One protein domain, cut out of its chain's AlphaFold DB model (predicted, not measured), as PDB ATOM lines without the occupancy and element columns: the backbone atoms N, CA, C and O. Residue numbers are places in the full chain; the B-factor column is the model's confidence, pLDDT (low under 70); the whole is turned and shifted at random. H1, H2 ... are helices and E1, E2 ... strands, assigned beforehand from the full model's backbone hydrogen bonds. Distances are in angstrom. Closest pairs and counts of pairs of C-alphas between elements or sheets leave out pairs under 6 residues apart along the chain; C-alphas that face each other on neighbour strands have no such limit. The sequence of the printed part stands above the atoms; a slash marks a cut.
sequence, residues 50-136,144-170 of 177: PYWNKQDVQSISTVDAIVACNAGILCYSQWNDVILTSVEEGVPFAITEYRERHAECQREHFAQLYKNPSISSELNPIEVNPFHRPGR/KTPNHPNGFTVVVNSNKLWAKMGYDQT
ATOM      1  N   PRO A  50      27.797  -8.027 -36.872       71.75
ATOM      2  CA  PRO A  50      27.260  -6.701 -37.181       71.75
ATOM      3  C   PRO A  50      27.650  -5.633 -36.150       71.75
ATOM      4  O   PRO A  50      27.668  -4.448 -36.477       71.75
ATOM      5  N   TYR A  51      27.941  -6.046 -34.913       72.44
ATOM      6  CA  TYR A  51      28.340  -5.174 -33.813       72.44
ATOM      7  C   TYR A  51      29.390  -5.876 -32.973       72.44
ATOM      8  O   TYR A  51      29.130  -6.962 -32.469       72.44
ATOM      9  N   TRP A  52      30.536  -5.232 -32.797       71.88
ATOM     10  CA  TRP A  52      31.582  -5.748 -31.931       71.88
ATOM     11  C   TRP A  52      31.232  -5.495 -30.467       71.88
ATOM     12  O   TRP A  52      30.908  -4.368 -30.086       71.88
ATOM     13  N   ASN A  53      31.314  -6.534 -29.652       69.50
ATOM     14  CA  ASN A  53      31.207  -6.467 -28.202       69.50
ATOM     15  C   ASN A  53      32.381  -7.214 -27.547       69.50
ATOM     16  O   ASN A  53      33.201  -7.848 -28.212       69.50
ATOM     17  N   LYS A  54      32.452  -7.156 -26.214       65.38
ATOM     18  CA  LYS A  54      33.530  -7.781 -25.438       65.38
ATOM     19  C   LYS A  54      33.671  -9.289 -25.686       65.38
ATOM     20  O   LYS A  54      34.774  -9.825 -25.613       65.38
ATOM     21  N   GLN A  55      32.574  -9.988 -25.956       71.12
ATOM     22  CA  GLN A  55      32.590 -11.431 -26.189       71.12
ATOM     23  C   GLN A  55      33.222 -11.784 -27.545       71.12
ATOM     24  O   GLN A  55      33.776 -12.873 -27.687       71.12
ATOM     25  N   ASP A  56      33.222 -10.853 -28.502       68.19
ATOM     26  CA  ASP A  56      33.796 -11.052 -29.836       68.19
ATOM     27  C   ASP A  56      35.326 -10.908 -29.862       68.19
ATOM     28  O   ASP A  56      35.978 -11.362 -30.799       68.19
ATOM     29  N   VAL A  57      35.940 -10.316 -28.830       62.09
ATOM     30  CA  VAL A  57      37.410 -10.188 -28.748       62.09
ATOM     31  C   VAL A  57      38.069 -11.564 -28.712       62.09
ATOM     32  O   VAL A  57      39.111 -11.769 -29.321       62.09
ATOM     33  N   GLN A  58      37.448 -12.520 -28.017       58.19
ATOM     34  CA  GLN A  58      37.996 -13.864 -27.837       58.19
ATOM     35  C   GLN A  58      37.854 -14.741 -29.086       58.19
ATOM     36  O   GLN A  58      38.592 -15.716 -29.230       58.19
ATOM     37  N   SER A  59      36.902 -14.430 -29.973       63.62
ATOM     38  CA  SER A  59      36.665 -15.192 -31.205       63.62
ATOM     39  C   SER A  59      37.561 -14.742 -32.361       63.62
ATOM     40  O   SER A  59      37.753 -15.499 -33.313       63.62
ATOM     41  N   ILE A  60      38.147 -13.545 -32.266       64.06
ATOM     42  CA  ILE A  60      39.114 -13.015 -33.225       64.06
ATOM     43  C   ILE A  60      40.517 -13.301 -32.679       64.06
ATOM     44  O   ILE A  60      40.895 -12.813 -31.619       64.06
ATOM     45  N   SER A  61      41.305 -14.110 -33.391       55.84
ATOM     46  CA  SER A  61      42.711 -14.365 -33.049       55.84
ATOM     47  C   SER A  61      43.463 -13.036 -32.880       55.84
ATOM     48  O   SER A  61      43.526 -12.286 -33.846       55.84
ATOM     49  N   THR A  62      43.971 -12.767 -31.669       70.69
ATOM     50  CA  THR A  62      44.801 -11.612 -31.244       70.69
ATOM     51  C   THR A  62      44.630 -10.329 -32.066       70.69
ATOM     52  O   THR A  62      45.243 -10.158 -33.114       70.69
ATOM     53  N   VAL A  63      43.821  -9.397 -31.556       76.00
ATOM     54  CA  VAL A  63      43.664  -8.053 -32.131       76.00
ATOM     55  C   VAL A  63      44.871  -7.184 -31.760       76.00
ATOM     56  O   VAL A  63      45.010  -6.789 -30.607       76.00
ATOM     57  N   ASP A  64      45.715  -6.845 -32.739       80.81
ATOM     58  CA  ASP A  64      46.906  -6.006 -32.511       80.81
ATOM     59  C   ASP A  64      46.578  -4.512 -32.346       80.81
ATOM     60  O   ASP A  64      47.283  -3.783 -31.648       80.81
ATOM     61  N   ALA A  65      45.525  -4.034 -33.015       84.44
ATOM     62  CA  ALA A  65      45.056  -2.654 -32.938       84.44
ATOM     63  C   ALA A  65      43.619  -2.512 -33.463       84.44
ATOM     64  O   ALA A  65      43.158  -3.293 -34.296       84.44
ATOM     65  N   ILE A  66      42.938  -1.448 -33.034       86.19
ATOM     66  CA  ILE A  66      41.634  -1.022 -33.545       86.19
ATOM     67  C   ILE A  66      41.802   0.323 -34.259       86.19
ATOM     68  O   ILE A  66      42.400   1.263 -33.730       86.19
ATOM     69  N   VAL A  67      41.239   0.429 -35.462       86.88
ATOM     70  CA  VAL A  67      41.173   1.680 -36.227       86.88
ATOM     71  C   VAL A  67      39.731   1.916 -36.654       86.88
ATOM     72  O   VAL A  67      39.178   1.115 -37.406       86.88
ATOM     73  N   ALA A  68      39.115   3.008 -36.196       86.50
ATOM     74  CA  ALA A  68      37.744   3.346 -36.580       86.50
ATOM     75  C   ALA A  68      37.679   4.621 -37.431       86.50
ATOM     76  O   ALA A  68      38.097   5.697 -37.009       86.50
ATOM     77  N   CYS A  69      37.117   4.512 -38.634       83.81
ATOM     78  CA  CYS A  69      37.124   5.592 -39.619       83.81
ATOM     79  C   CYS A  69      35.768   6.304 -39.698       83.81
ATOM     80  O   CYS A  69      34.790   5.685 -40.108       83.81
ATOM     81  N   ASN A  70      35.701   7.599 -39.356       76.44
ATOM     82  CA  ASN A  70      34.459   8.397 -39.292       76.44
ATOM     83  C   ASN A  70      33.322   7.652 -38.582       76.44
ATOM     84  O   ASN A  70      32.177   7.631 -39.030       76.44
ATOM     85  N   ALA A  71      33.666   7.001 -37.477       75.31
ATOM     86  CA  ALA A  71      32.837   5.993 -36.837       75.31
ATOM     87  C   ALA A  71      31.557   6.530 -36.176       75.31
ATOM     88  O   ALA A  71      30.741   5.742 -35.697       75.31
ATOM     89  N   GLY A  72      31.380   7.854 -36.111       81.25
ATOM     90  CA  GLY A  72      30.257   8.457 -35.400       81.25
ATOM     91  C   GLY A  72      30.257   8.044 -33.929       81.25
ATOM     92  O   GLY A  72      29.213   7.701 -33.391       81.25
ATOM     93  N   ILE A  73      31.435   8.043 -33.296       85.44
ATOM     94  CA  ILE A  73      31.662   7.521 -31.938       85.44
ATOM     95  C   ILE A  73      30.648   8.066 -30.923       85.44
ATOM     96  O   ILE A  73      30.141   7.327 -30.091       85.44
ATOM     97  N   LEU A  74      30.305   9.350 -31.030       85.69
ATOM     98  CA  LEU A  74      29.346  10.012 -30.140       85.69
ATOM     99  C   LEU A  74      27.876   9.750 -30.503       85.69
ATOM    100  O   LEU A  74      26.980  10.105 -29.745       85.69
ATOM    101  N   CYS A  75      27.612   9.188 -31.680       86.44
ATOM    102  CA  CYS A  75      26.267   8.958 -32.199       86.44
ATOM    103  C   CYS A  75      25.737   7.557 -31.872       86.44
ATOM    104  O   CYS A  75      24.524   7.358 -31.885       86.44
ATOM    105  N   TYR A  76      26.621   6.599 -31.582       84.44
ATOM    106  CA  TYR A  76      26.260   5.201 -31.359       84.44
ATOM    107  C   TYR A  76      26.842   4.715 -30.034       84.44
ATOM    108  O   TYR A  76      28.053   4.549 -29.899       84.44
ATOM    109  N   SER A  77      25.976   4.460 -29.050       85.19
ATOM    110  CA  SER A  77      26.385   4.028 -27.705       85.19
ATOM    111  C   SER A  77      27.137   2.697 -27.695       85.19
ATOM    112  O   SER A  77      27.868   2.423 -26.749       85.19
ATOM    113  N   GLN A  78      26.991   1.890 -28.749       83.12
ATOM    114  CA  GLN A  78      27.715   0.635 -28.960       83.12
ATOM    115  C   GLN A  78      29.240   0.828 -28.934       83.12
ATOM    116  O   GLN A  78      29.968  -0.077 -28.542       83.12
ATOM    117  N   TRP A  79      29.736   2.018 -29.292       87.25
ATOM    118  CA  TRP A  79      31.166   2.318 -29.218       87.25
ATOM    119  C   TRP A  79      31.715   2.343 -27.795       87.25
ATOM    120  O   TRP A  79      32.912   2.131 -27.623       87.25
ATOM    121  N   ASN A  80      30.877   2.559 -26.776       88.00
ATOM    122  CA  ASN A  80      31.336   2.566 -25.388       88.00
ATOM    123  C   ASN A  80      31.937   1.213 -24.998       88.00
ATOM    124  O   ASN A  80      33.003   1.182 -24.389       88.00
ATOM    125  N   ASP A  81      31.309   0.110 -25.412       84.88
ATOM    126  CA  ASP A  81      31.816  -1.236 -25.139       84.88
ATOM    127  C   ASP A  81      33.142  -1.480 -25.866       84.88
ATOM    128  O   ASP A  81      34.068  -2.041 -25.280       84.88
ATOM    129  N   VAL A  82      33.280  -0.984 -27.103       85.12
ATOM    130  CA  VAL A  82      34.536  -1.054 -27.867       85.12
ATOM    131  C   VAL A  82      35.664  -0.309 -27.156       85.12
ATOM    132  O   VAL A  82      36.747  -0.850 -26.947       85.12
ATOM    133  N   ILE A  83      35.392   0.928 -26.740       87.12
ATOM    134  CA  ILE A  83      36.353   1.800 -26.058       87.12
ATOM    135  C   ILE A  83      36.799   1.168 -24.738       87.12
ATOM    136  O   ILE A  83      37.999   1.041 -24.498       87.12
ATOM    137  N   LEU A  84      35.850   0.754 -23.897       85.00
ATOM    138  CA  LEU A  84      36.151   0.186 -22.585       85.00
ATOM    139  C   LEU A  84      36.900  -1.140 -22.709       85.00
ATOM    140  O   LEU A  84      37.911  -1.322 -22.041       85.00
ATOM    141  N   THR A  85      36.476  -2.021 -23.614       82.56
ATOM    142  CA  THR A  85      37.159  -3.304 -23.823       82.56
ATOM    143  C   THR A  85      38.567  -3.106 -24.375       82.56
ATOM    144  O   THR A  85      39.492  -3.760 -23.912       82.56
ATOM    145  N   SER A  86      38.778  -2.163 -25.305       83.94
ATOM    146  CA  SER A  86      40.129  -1.858 -25.807       83.94
ATOM    147  C   SER A  86      41.076  -1.415 -24.689       83.94
ATOM    148  O   SER A  86      42.264  -1.729 -24.714       83.94
ATOM    149  N   VAL A  87      40.546  -0.710 -23.687       82.44
ATOM    150  CA  VAL A  87      41.294  -0.310 -22.496       82.44
ATOM    151  C   VAL A  87      41.545  -1.500 -21.579       82.44
ATOM    152  O   VAL A  87      42.679  -1.694 -21.160       82.44
ATOM    153  N   GLU A  88      40.526  -2.305 -21.280       79.12
ATOM    154  CA  GLU A  88      40.660  -3.481 -20.411       79.12
ATOM    155  C   GLU A  88      41.679  -4.490 -20.960       79.12
ATOM    156  O   GLU A  88      42.535  -4.959 -20.216       79.12
ATOM    157  N   GLU A  89      41.636  -4.752 -22.266       78.69
ATOM    158  CA  GLU A  89      42.490  -5.731 -22.951       78.69
ATOM    159  C   GLU A  89      43.838  -5.143 -23.412       78.69
ATOM    160  O   GLU A  89      44.662  -5.844 -23.992       78.69
ATOM    161  N   GLY A  90      44.080  -3.845 -23.188       79.06
ATOM    162  CA  GLY A  90      45.335  -3.191 -23.576       79.06
ATOM    163  C   GLY A  90      45.560  -3.088 -25.085       79.06
ATOM    164  O   GLY A  90      46.697  -2.938 -25.525       79.06
ATOM    165  N   VAL A  91      44.490  -3.130 -25.878       82.81
ATOM    166  CA  VAL A  91      44.549  -3.030 -27.338       82.81
ATOM    167  C   VAL A  91      44.662  -1.554 -27.748       82.81
ATOM    168  O   VAL A  91      43.798  -0.745 -27.380       82.81
ATOM    169  N   PRO A  92      45.695  -1.163 -28.519       87.38
ATOM    170  CA  PRO A  92      45.792   0.172 -29.099       87.38
ATOM    171  C   PRO A  92      44.562   0.507 -29.943       87.38
ATOM    172  O   PRO A  92      44.149  -0.279 -30.793       87.38
ATOM    173  N   PHE A  93      43.991   1.694 -29.749       87.94
ATOM    174  CA  PHE A  93      42.796   2.120 -30.473       87.94
ATOM    175  C   PHE A  93      42.932   3.579 -30.906       87.94
ATOM    176  O   PHE A  93      43.142   4.466 -30.076       87.94
ATOM    177  N   ALA A  94      42.798   3.833 -32.207       89.25
ATOM    178  CA  ALA A  94      42.705   5.164 -32.785       89.25
ATOM    179  C   ALA A  94      41.454   5.316 -33.656       89.25
ATOM    180  O   ALA A  94      40.957   4.362 -34.260       89.25
ATOM    181  N   ILE A  95      40.968   6.546 -33.756       88.12
ATOM    182  CA  ILE A  95      39.861   6.905 -34.637       88.12
ATOM    183  C   ILE A  95      40.263   8.034 -35.568       88.12
ATOM    184  O   ILE A  95      41.091   8.873 -35.215       88.12
ATOM    185  N   THR A  96      39.633   8.087 -36.736       86.94
ATOM    186  CA  THR A  96      39.702   9.252 -37.610       86.94
ATOM    187  C   THR A  96      38.364   9.963 -37.677       86.94
ATOM    188  O   THR A  96      37.307   9.334 -37.743       86.94
ATOM    189  N   GLU A  97      38.417  11.287 -37.714       82.06
ATOM    190  CA  GLU A  97      37.258  12.164 -37.670       82.06
ATOM    191  C   GLU A  97      37.376  13.262 -38.730       82.06
ATOM    192  O   GLU A  97      38.471  13.657 -39.149       82.06
ATOM    193  N   TYR A  98      36.233  13.759 -39.200       75.44
ATOM    194  CA  TYR A  98      36.209  14.746 -40.278       75.44
ATOM    195  C   TYR A  98      36.299  16.195 -39.768       75.44
ATOM    196  O   TYR A  98      36.661  17.090 -40.535       75.44
ATOM    197  N   ARG A  99      35.978  16.448 -38.490       76.56
ATOM    198  CA  ARG A  99      35.985  17.782 -37.862       76.56
ATOM    199  C   ARG A  99      36.762  17.802 -36.552       76.56
ATOM    200  O   ARG A  99      36.494  17.006 -35.663       76.56
ATOM    201  N   GLU A 100      37.609  18.817 -36.392       79.12
ATOM    202  CA  GLU A 100      38.388  19.070 -35.168       79.12
ATOM    203  C   GLU A 100      37.487  19.147 -33.934       79.12
ATOM    204  O   GLU A 100      37.694  18.445 -32.954       79.12
ATOM    205  N   ARG A 101      36.387  19.902 -34.035       81.94
ATOM    206  CA  ARG A 101      35.411  20.031 -32.949       81.94
ATOM    207  C   ARG A 101      34.783  18.697 -32.534       81.94
ATOM    208  O   ARG A 101      34.433  18.514 -31.376       81.94
ATOM    209  N   HIS A 102      34.605  17.765 -33.469       84.00
ATOM    210  CA  HIS A 102      34.087  16.439 -33.129       84.00
ATOM    211  C   HIS A 102      35.141  15.613 -32.394       84.00
ATOM    212  O   HIS A 102      34.801  14.951 -31.419       84.00
ATOM    213  N   ALA A 103      36.403  15.707 -32.820       83.56
ATOM    214  CA  ALA A 103      37.529  15.099 -32.124       83.56
ATOM    215  C   ALA A 103      37.672  15.636 -30.686       83.56
ATOM    216  O   ALA A 103      37.908  14.863 -29.759       83.56
ATOM    217  N   GLU A 104      37.450  16.937 -30.471       85.25
ATOM    218  CA  GLU A 104      37.423  17.545 -29.132       85.25
ATOM    219  C   GLU A 104      36.312  16.951 -28.257       85.25
ATOM    220  O   GLU A 104      36.593  16.487 -27.151       85.25
ATOM    221  N   CYS A 105      35.078  16.882 -28.766       86.88
ATOM    222  CA  CYS A 105      33.963  16.267 -28.040       86.88
ATOM    223  C   CYS A 105      34.187  14.766 -27.778       86.88
ATOM    224  O   CYS A 105      33.797  14.256 -26.731       86.88
ATOM    225  N   GLN A 106      34.822  14.044 -28.707       87.81
ATOM    226  CA  GLN A 106      35.180  12.631 -28.532       87.81
ATOM    227  C   GLN A 106      36.178  12.453 -27.395       87.81
ATOM    228  O   GLN A 106      35.976  11.606 -26.530       87.81
ATOM    229  N   ARG A 107      37.210  13.296 -27.342       84.56
ATOM    230  CA  ARG A 107      38.176  13.297 -26.243       84.56
ATOM    231  C   ARG A 107      37.507  13.544 -24.889       84.56
ATOM    232  O   ARG A 107      37.815  12.845 -23.928       84.56
ATOM    233  N   GLU A 108      36.584  14.500 -24.811       83.19
ATOM    234  CA  GLU A 108      35.803  14.755 -23.591       83.19
ATOM    235  C   GLU A 108      34.933  13.554 -23.197       83.19
ATOM    236  O   GLU A 108      34.834  13.222 -22.019       83.19
ATOM    237  N   HIS A 109      34.340  12.862 -24.171       86.25
ATOM    238  CA  HIS A 109      33.579  11.636 -23.924       86.25
ATOM    239  C   HIS A 109      34.462  10.503 -23.389       86.25
ATOM    240  O   HIS A 109      34.107   9.848 -22.411       86.25
ATOM    241  N   PHE A 110      35.652  10.304 -23.961       86.12
ATOM    242  CA  PHE A 110      36.613   9.311 -23.464       86.12
ATOM    243  C   PHE A 110      37.033   9.604 -22.025       86.12
ATOM    244  O   PHE A 110      37.057   8.696 -21.197       86.12
ATOM    245  N   ALA A 111      37.255  10.880 -21.700       80.56
ATOM    246  CA  ALA A 111      37.524  11.333 -20.338       80.56
ATOM    247  C   ALA A 111      36.451  10.920 -19.330       80.56
ATOM    248  O   ALA A 111      36.770  10.638 -18.179       80.56
ATOM    249  N   GLN A 112      35.188  10.912 -19.751       82.50
ATOM    250  CA  GLN A 112      34.062  10.515 -18.908       82.50
ATOM    251  C   GLN A 112      33.951   8.993 -18.779       82.50
ATOM    252  O   GLN A 112      33.550   8.499 -17.725       82.50
ATOM    253  N   LEU A 113      34.311   8.244 -19.829       83.50
ATOM    254  CA  LEU A 113      34.313   6.780 -19.810       83.50
ATOM    255  C   LEU A 113      35.441   6.214 -18.940       83.50
ATOM    256  O   LEU A 113      35.235   5.252 -18.197       83.50
ATOM    257  N   TYR A 114      36.632   6.809 -19.004       76.12
ATOM    258  CA  TYR A 114      37.736   6.436 -18.133       76.12
ATOM    259  C   TYR A 114      37.426   6.980 -16.743       76.12
ATOM    260  O   TYR A 114      37.460   8.184 -16.523       76.12
ATOM    261  N   LYS A 115      37.141   6.099 -15.778       69.25
ATOM    262  CA  LYS A 115      36.786   6.437 -14.380       69.25
ATOM    263  C   LYS A 115      37.722   7.465 -13.700       69.25
ATOM    264  O   LYS A 115      37.384   7.974 -12.636       69.25
ATOM    265  N   ASN A 116      38.884   7.763 -14.293       67.88
ATOM    266  CA  ASN A 116      39.764   8.874 -13.956       67.88
ATOM    267  C   ASN A 116      39.906   9.889 -15.128       67.88
ATOM    268  O   ASN A 116      40.718   9.673 -16.035       67.88
ATOM    269  N   PRO A 117      39.219  11.048 -15.066       63.62
ATOM    270  CA  PRO A 117      39.260  12.072 -16.115       63.62
ATOM    271  C   PRO A 117      40.649  12.682 -16.360       63.62
ATOM    272  O   PRO A 117      40.942  13.102 -17.480       63.62
ATOM    273  N   SER A 118      41.522  12.707 -15.342       64.25
ATOM    274  CA  SER A 118      42.860  13.326 -15.422       64.25
ATOM    275  C   SER A 118      43.827  12.602 -16.364       64.25
ATOM    276  O   SER A 118      44.814  13.182 -16.803       64.25
ATOM    277  N   ILE A 119      43.533  11.346 -16.703       63.88
ATOM    278  CA  ILE A 119      44.390  10.521 -17.557       63.88
ATOM    279  C   ILE A 119      44.119  10.803 -19.050       63.88
ATOM    280  O   ILE A 119      45.020  10.682 -19.880       63.88
ATOM    281  N   SER A 120      42.900  11.223 -19.394       62.59
ATOM    282  CA  SER A 120      42.445  11.357 -20.785       62.59
ATOM    283  C   SER A 120      43.005  12.587 -21.516       62.59
ATOM    284  O   SER A 120      43.500  12.506 -22.640       62.59
ATOM    285  N   SER A 121      42.994  13.753 -20.870       60.22
ATOM    286  CA  SER A 121      43.305  15.025 -21.528       60.22
ATOM    287  C   SER A 121      44.765  15.124 -21.977       60.22
ATOM    288  O   SER A 121      45.042  15.743 -23.002       60.22
ATOM    289  N   GLU A 122      45.687  14.479 -21.257       61.91
ATOM    290  CA  GLU A 122      47.115  14.446 -21.597       61.91
ATOM    291  C   GLU A 122      47.477  13.415 -22.677       61.91
ATOM    292  O   GLU A 122      48.546  13.518 -23.280       61.91
ATOM    293  N   LEU A 123      46.648  12.387 -22.886       63.84
ATOM    294  CA  LEU A 123      47.039  11.173 -23.618       63.84
ATOM    295  C   LEU A 123      46.154  10.820 -24.812       63.84
ATOM    296  O   LEU A 123      46.514   9.908 -25.554       63.84
ATOM    297  N   ASN A 124      45.055  11.544 -25.027       75.31
ATOM    298  CA  ASN A 124      44.242  11.481 -26.238       75.31
ATOM    299  C   ASN A 124      44.610  12.665 -27.169       75.31
ATOM    300  O   ASN A 124      43.814  13.606 -27.294       75.31
ATOM    301  N   PRO A 125      45.824  12.711 -27.771       78.88
ATOM    302  CA  PRO A 125      46.180  13.777 -28.693       78.88
ATOM    303  C   PRO A 125      45.225  13.766 -29.884       78.88
ATOM    304  O   PRO A 125      44.831  12.711 -30.389       78.88
ATOM    305  N   ILE A 126      44.862  14.972 -30.307       83.06
ATOM    306  CA  ILE A 126      44.166  15.209 -31.562       83.06
ATOM    307  C   ILE A 126      45.233  15.689 -32.532       83.06
ATOM    308  O   ILE A 126      45.830  16.747 -32.332       83.06
ATOM    309  N   GLU A 127      45.485  14.897 -33.561       83.31
ATOM    310  CA  GLU A 127      46.482  15.198 -34.581       83.31
ATOM    311  C   GLU A 127      45.811  15.356 -35.939       83.31
ATOM    312  O   GLU A 127      44.713  14.851 -36.184       83.31
ATOM    313  N   VAL A 128      46.472  16.063 -36.852       77.56
ATOM    314  CA  VAL A 128      46.074  16.012 -38.259       77.56
ATOM    315  C   VAL A 128      46.375  14.607 -38.760       77.56
ATOM    316  O   VAL A 128      47.460  14.086 -38.512       77.56
ATOM    317  N   ASN A 129      45.435  13.997 -39.481       70.88
ATOM    318  CA  ASN A 129      45.674  12.682 -40.060       70.88
ATOM    319  C   ASN A 129      46.936  12.735 -40.947       70.88
ATOM    320  O   ASN A 129      46.964  13.529 -41.892       70.88
ATOM    321  N   PRO A 130      47.962  11.904 -40.690       65.00
ATOM    322  CA  PRO A 130      49.225  11.951 -41.429       65.00
ATOM    323  C   PRO A 130      49.065  11.598 -42.915       65.00
ATOM    324  O   PRO A 130      49.909  11.950 -43.733       65.00
ATOM    325  N   PHE A 131      47.959  10.947 -43.288       64.94
ATOM    326  CA  PHE A 131      47.593  10.639 -44.671       64.94
ATOM    327  C   PHE A 131      46.773  11.753 -45.346       64.94
ATOM    328  O   PHE A 131      46.326  11.598 -46.488       64.94
ATOM    329  N   HIS A 132      46.569  12.890 -44.672       63.91
ATOM    330  CA  HIS A 132      45.955  14.078 -45.253       63.91
ATOM    331  C   HIS A 132      46.818  14.592 -46.416       63.91
ATOM    332  O   HIS A 132      47.964  14.996 -46.234       63.91
ATOM    333  N   ARG A 133      46.246  14.655 -47.626       52.38
ATOM    334  CA  ARG A 133      46.892  15.304 -48.781       52.38
ATOM    335  C   ARG A 133      46.612  16.813 -48.802       52.38
ATOM    336  O   ARG A 133      45.471  17.201 -48.548       52.38
ATOM    337  N   PRO A 134      47.592  17.666 -49.154       47.69
ATOM    338  CA  PRO A 134      47.353  19.095 -49.345       47.69
ATOM    339  C   PRO A 134      46.219  19.342 -50.353       47.69
ATOM    340  O   PRO A 134      46.221  18.786 -51.447       47.69
ATOM    341  N   GLY A 135      45.258  20.193 -49.997       50.25
ATOM    342  CA  GLY A 135      44.130  20.607 -50.839       50.25
ATOM    343  C   GLY A 135      43.439  21.840 -50.242       50.25
ATOM    344  O   GLY A 135      43.838  22.311 -49.176       50.25
ATOM    345  N   ARG A 136      42.406  22.388 -50.885       45.19
ATOM    346  CA  ARG A 136      41.541  23.426 -50.296       45.19
ATOM    347  C   ARG A 136      40.079  22.997 -50.400       45.19
ATOM    348  O   ARG A 136      39.578  22.855 -51.509       45.19
ATOM    349  N   LYS A 144      38.198  24.893 -39.901       51.25
ATOM    350  CA  LYS A 144      39.272  24.077 -40.478       51.25
ATOM    351  C   LYS A 144      38.713  22.694 -40.794       51.25
ATOM    352  O   LYS A 144      38.695  21.801 -39.953       51.25
ATOM    353  N   THR A 145      38.204  22.518 -42.007       49.75
ATOM    354  CA  THR A 145      37.845  21.190 -42.500       49.75
ATOM    355  C   THR A 145      38.963  20.673 -43.393       49.75
ATOM    356  O   THR A 145      39.255  21.316 -44.405       49.75
ATOM    357  N   PRO A 146      39.576  19.535 -43.066       48.00
ATOM    358  CA  PRO A 146      40.515  18.880 -43.951       48.00
ATOM    359  C   PRO A 146      39.846  18.485 -45.272       48.00
ATOM    360  O   PRO A 146      38.637  18.263 -45.333       48.00
ATOM    361  N   ASN A 147      40.635  18.433 -46.345       46.50
ATOM    362  CA  ASN A 147      40.140  18.392 -47.731       46.50
ATOM    363  C   ASN A 147      39.461  17.091 -48.155       46.50
ATOM    364  O   ASN A 147      38.980  16.975 -49.276       46.50
ATOM    365  N   HIS A 148      39.422  16.111 -47.260       50.22
ATOM    366  CA  HIS A 148      38.930  14.768 -47.503       50.22
ATOM    367  C   HIS A 148      38.367  14.173 -46.200       50.22
ATOM    368  O   HIS A 148      38.690  14.676 -45.117       50.22
ATOM    369  N   PRO A 149      37.520  13.124 -46.280       51.00
ATOM    370  CA  PRO A 149      37.125  12.344 -45.104       51.00
ATOM    371  C   PRO A 149      38.363  11.953 -44.277       51.00
ATOM    372  O   PRO A 149      39.403  11.660 -44.865       51.00
ATOM    373  N   ASN A 150      38.242  11.926 -42.941       58.06
ATOM    374  CA  ASN A 150      39.275  11.497 -41.975       58.06
ATOM    375  C   ASN A 150      40.392  12.486 -41.597       58.06
ATOM    376  O   ASN A 150      41.454  12.019 -41.214       58.06
ATOM    377  N   GLY A 151      40.274  13.807 -41.720       69.50
ATOM    378  CA  GLY A 151      41.485  14.628 -41.558       69.50
ATOM    379  C   GLY A 151      41.958  14.961 -40.137       69.50
ATOM    380  O   GLY A 151      42.964  15.660 -40.025       69.50
ATOM    381  N   PHE A 152      41.311  14.443 -39.093       80.44
ATOM    382  CA  PHE A 152      41.853  14.419 -37.732       80.44
ATOM    383  C   PHE A 152      41.933  12.985 -37.218       80.44
ATOM    384  O   PHE A 152      41.079  12.167 -37.552       80.44
ATOM    385  N   THR A 153      42.933  12.702 -36.394       86.31
ATOM    386  CA  THR A 153      43.104  11.434 -35.689       86.31
ATOM    387  C   THR A 153      43.014  11.690 -34.193       86.31
ATOM    388  O   THR A 153      43.618  12.640 -33.697       86.31
ATOM    389  N   VAL A 154      42.277  10.843 -33.477       87.25
ATOM    390  CA  VAL A 154      42.222  10.844 -32.010       87.25
ATOM    391  C   VAL A 154      42.666   9.480 -31.517       87.25
ATOM    392  O   VAL A 154      42.126   8.452 -31.929       87.25
ATOM    393  N   VAL A 155      43.656   9.458 -30.633       87.44
ATOM    394  CA  VAL A 155      44.025   8.231 -29.921       87.44
ATOM    395  C   VAL A 155      42.991   8.005 -28.832       87.44
ATOM    396  O   VAL A 155      42.730   8.923 -28.065       87.44
ATOM    397  N   VAL A 156      42.415   6.809 -28.757       86.12
ATOM    398  CA  VAL A 156      41.505   6.365 -27.690       86.12
ATOM    399  C   VAL A 156      42.324   5.685 -26.597       86.12
ATOM    400  O   VAL A 156      42.326   6.135 -25.456       86.12
ATOM    401  N   ASN A 157      43.095   4.656 -26.964       82.94
ATOM    402  CA  ASN A 157      43.981   3.932 -26.057       82.94
ATOM    403  C   ASN A 157      45.352   3.655 -26.685       82.94
ATOM    404  O   ASN A 157      45.483   3.498 -27.898       82.94
ATOM    405  N   SER A 158      46.378   3.583 -25.838       74.56
ATOM    406  CA  SER A 158      47.744   3.206 -26.204       74.56
ATOM    407  C   SER A 158      48.407   2.444 -25.059       74.56
ATOM    408  O   SER A 158      48.024   2.611 -23.903       74.56
ATOM    409  N   ASN A 159      49.478   1.702 -25.340       72.06
ATOM    410  CA  ASN A 159      50.249   0.993 -24.306       72.06
ATOM    411  C   ASN A 159      50.728   1.932 -23.183       72.06
ATOM    412  O   ASN A 159      50.780   1.554 -22.016       72.06
ATOM    413  N   LYS A 160      51.033   3.192 -23.523       72.50
ATOM    414  CA  LYS A 160      51.407   4.227 -22.551       72.50
ATOM    415  C   LYS A 160      50.234   4.626 -21.651       72.50
ATOM    416  O   LYS A 160      50.436   4.837 -20.458       72.50
ATOM    417  N   LEU A 161      49.031   4.752 -22.218       71.50
ATOM    418  CA  LEU A 161      47.804   5.033 -21.469       71.50
ATOM    419  C   LEU A 161      47.469   3.870 -20.535       71.50
ATOM    420  O   LEU A 161      47.222   4.085 -19.352       71.50
ATOM    421  N   TRP A 162      47.550   2.651 -21.058       74.88
ATOM    422  CA  TRP A 162      47.319   1.414 -20.326       74.88
ATOM    423  C   TRP A 162      48.231   1.285 -19.097       74.88
ATOM    424  O   TRP A 162      47.736   1.155 -17.977       74.88
ATOM    425  N   ALA A 163      49.541   1.493 -19.277       74.44
ATOM    426  CA  ALA A 163      50.506   1.512 -18.177       74.44
ATOM    427  C   ALA A 163      50.214   2.617 -17.141       74.44
ATOM    428  O   ALA A 163      50.283   2.374 -15.938       74.44
ATOM    429  N   LYS A 164      49.839   3.837 -17.572       72.56
ATOM    430  CA  LYS A 164      49.465   4.923 -16.641       72.56
ATOM    431  C   LYS A 164      48.206   4.606 -15.823       72.56
ATOM    432  O   LYS A 164      48.065   5.132 -14.722       72.56
ATOM    433  N   MET A 165      47.291   3.792 -16.348       72.06
ATOM    434  CA  MET A 165      46.082   3.368 -15.633       72.06
ATOM    435  C   MET A 165      46.348   2.257 -14.603       72.06
ATOM    436  O   MET A 165      45.423   1.873 -13.892       72.06
ATOM    437  N   GLY A 166      47.591   1.776 -14.478       71.25
ATOM    438  CA  GLY A 166      47.955   0.724 -13.526       71.25
ATOM    439  C   GLY A 166      47.534  -0.675 -13.977       71.25
ATOM    440  O   GLY A 166      47.466  -1.585 -13.154       71.25
ATOM    441  N   TYR A 167      47.241  -0.848 -15.267       68.12
ATOM    442  CA  TYR A 167      47.165  -2.170 -15.866       68.12
ATOM    443  C   TYR A 167      48.610  -2.607 -16.164       68.12
ATOM    444  O   TYR A 167      49.251  -2.078 -17.068       68.12
ATOM    445  N   ASP A 168      49.170  -3.480 -15.325       57.19
ATOM    446  CA  ASP A 168      50.510  -4.045 -15.515       57.19
ATOM    447  C   ASP A 168      50.466  -5.186 -16.537       57.19
ATOM    448  O   ASP A 168      49.580  -6.046 -16.496       57.19
ATOM    449  N   GLN A 169      51.464  -5.248 -17.427       52.28
ATOM    450  CA  GLN A 169      51.702  -6.447 -18.224       52.28
ATOM    451  C   GLN A 169      52.234  -7.513 -17.269       52.28
ATOM    452  O   GLN A 169      53.426  -7.551 -16.978       52.28
ATOM    453  N   THR A 170      51.383  -8.430 -16.820       41.81
ATOM    454  CA  THR A 170      51.875  -9.807 -16.736       41.81
ATOM    455  C   THR A 170      51.880 -10.291 -18.176       41.81
ATOM    456  O   THR A 170      50.797 -10.401 -18.753       41.81
TER     457      THR A 170
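This is residues 50 to 136 and 144 to 170 of the 177 residues of an uncharacterized protein of Moniliophthora perniciosa (strain FA553 / isolate CP02) (UniProt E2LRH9). A twisted sheet of four strands has two helices, H1 and H2, over one face, each running along the strands, H1 over E2 and H2 over E4, and two short helices, H3 and H4, near one end of it. The 114 printed residues hold four named helices and four named strands, in the order E1 H1 E2 H2 H3 E3 E4 H4; the sheet, E1 E2 E4 E3, is mixed. The class is mixed, helices and strands, with under half of the residues in named elements. The whole is compact, with a radius of gyration of the C-alphas of 14.3 A and spans of 48 by 33 by 23 A.

E1, residues 66 to 69, begins at C-alpha 66 (41.634, -1.022, -33.545). H1 is residues 79 to 88, 14.2 A; E2 93 to 97, 13.5 A; H2 100 to 113, 20.1 A; H3 117 to 123; E3 126 to 128; E4 152 to 157, 15.8 A. H4, residues 159 to 164, ends at C-alpha 164 (49.465, 4.923, -16.641).

E1 and E2 are parallel, with N 68 and O 94 3.0 A apart. E2 and E4 are antiparallel, with N 95 and O 154 2.9 A apart, and so are E4 and E3, with N 153 and O 127 2.8 A apart. E1, H1, E2 form a strand-helix-strand unit, two parallel neighbour strands joined through a helix; E2, H2 H3, E3 form a split one, with E4 between its strands; both crossovers are right-handed. H1 and H2 lie on the same face, making two layers, at heights over the sheet of 8.8 A and 9.5 A. H2 and H3, a helical hairpin, touch, closest at the C-alphas of Ala 111 and Pro 117, 4.6 A. Every O i to N i+4 pair is within hydrogen-bond range in H1, H2 and H4; H3 has 0 of 3, and 2 of 4 O i to N i+3 pairs.

The farthest C-alphas, of Arg 136 and Thr 170, are 48.3 A apart. Residues 137 to 143 are not printed; C-alphas 136 and 144 are 10.1 A apart. Of the links printed whole, none is long. Mean pLDDT of the printed part is 74.1, with 36 residues under 70, among them 115 to 123.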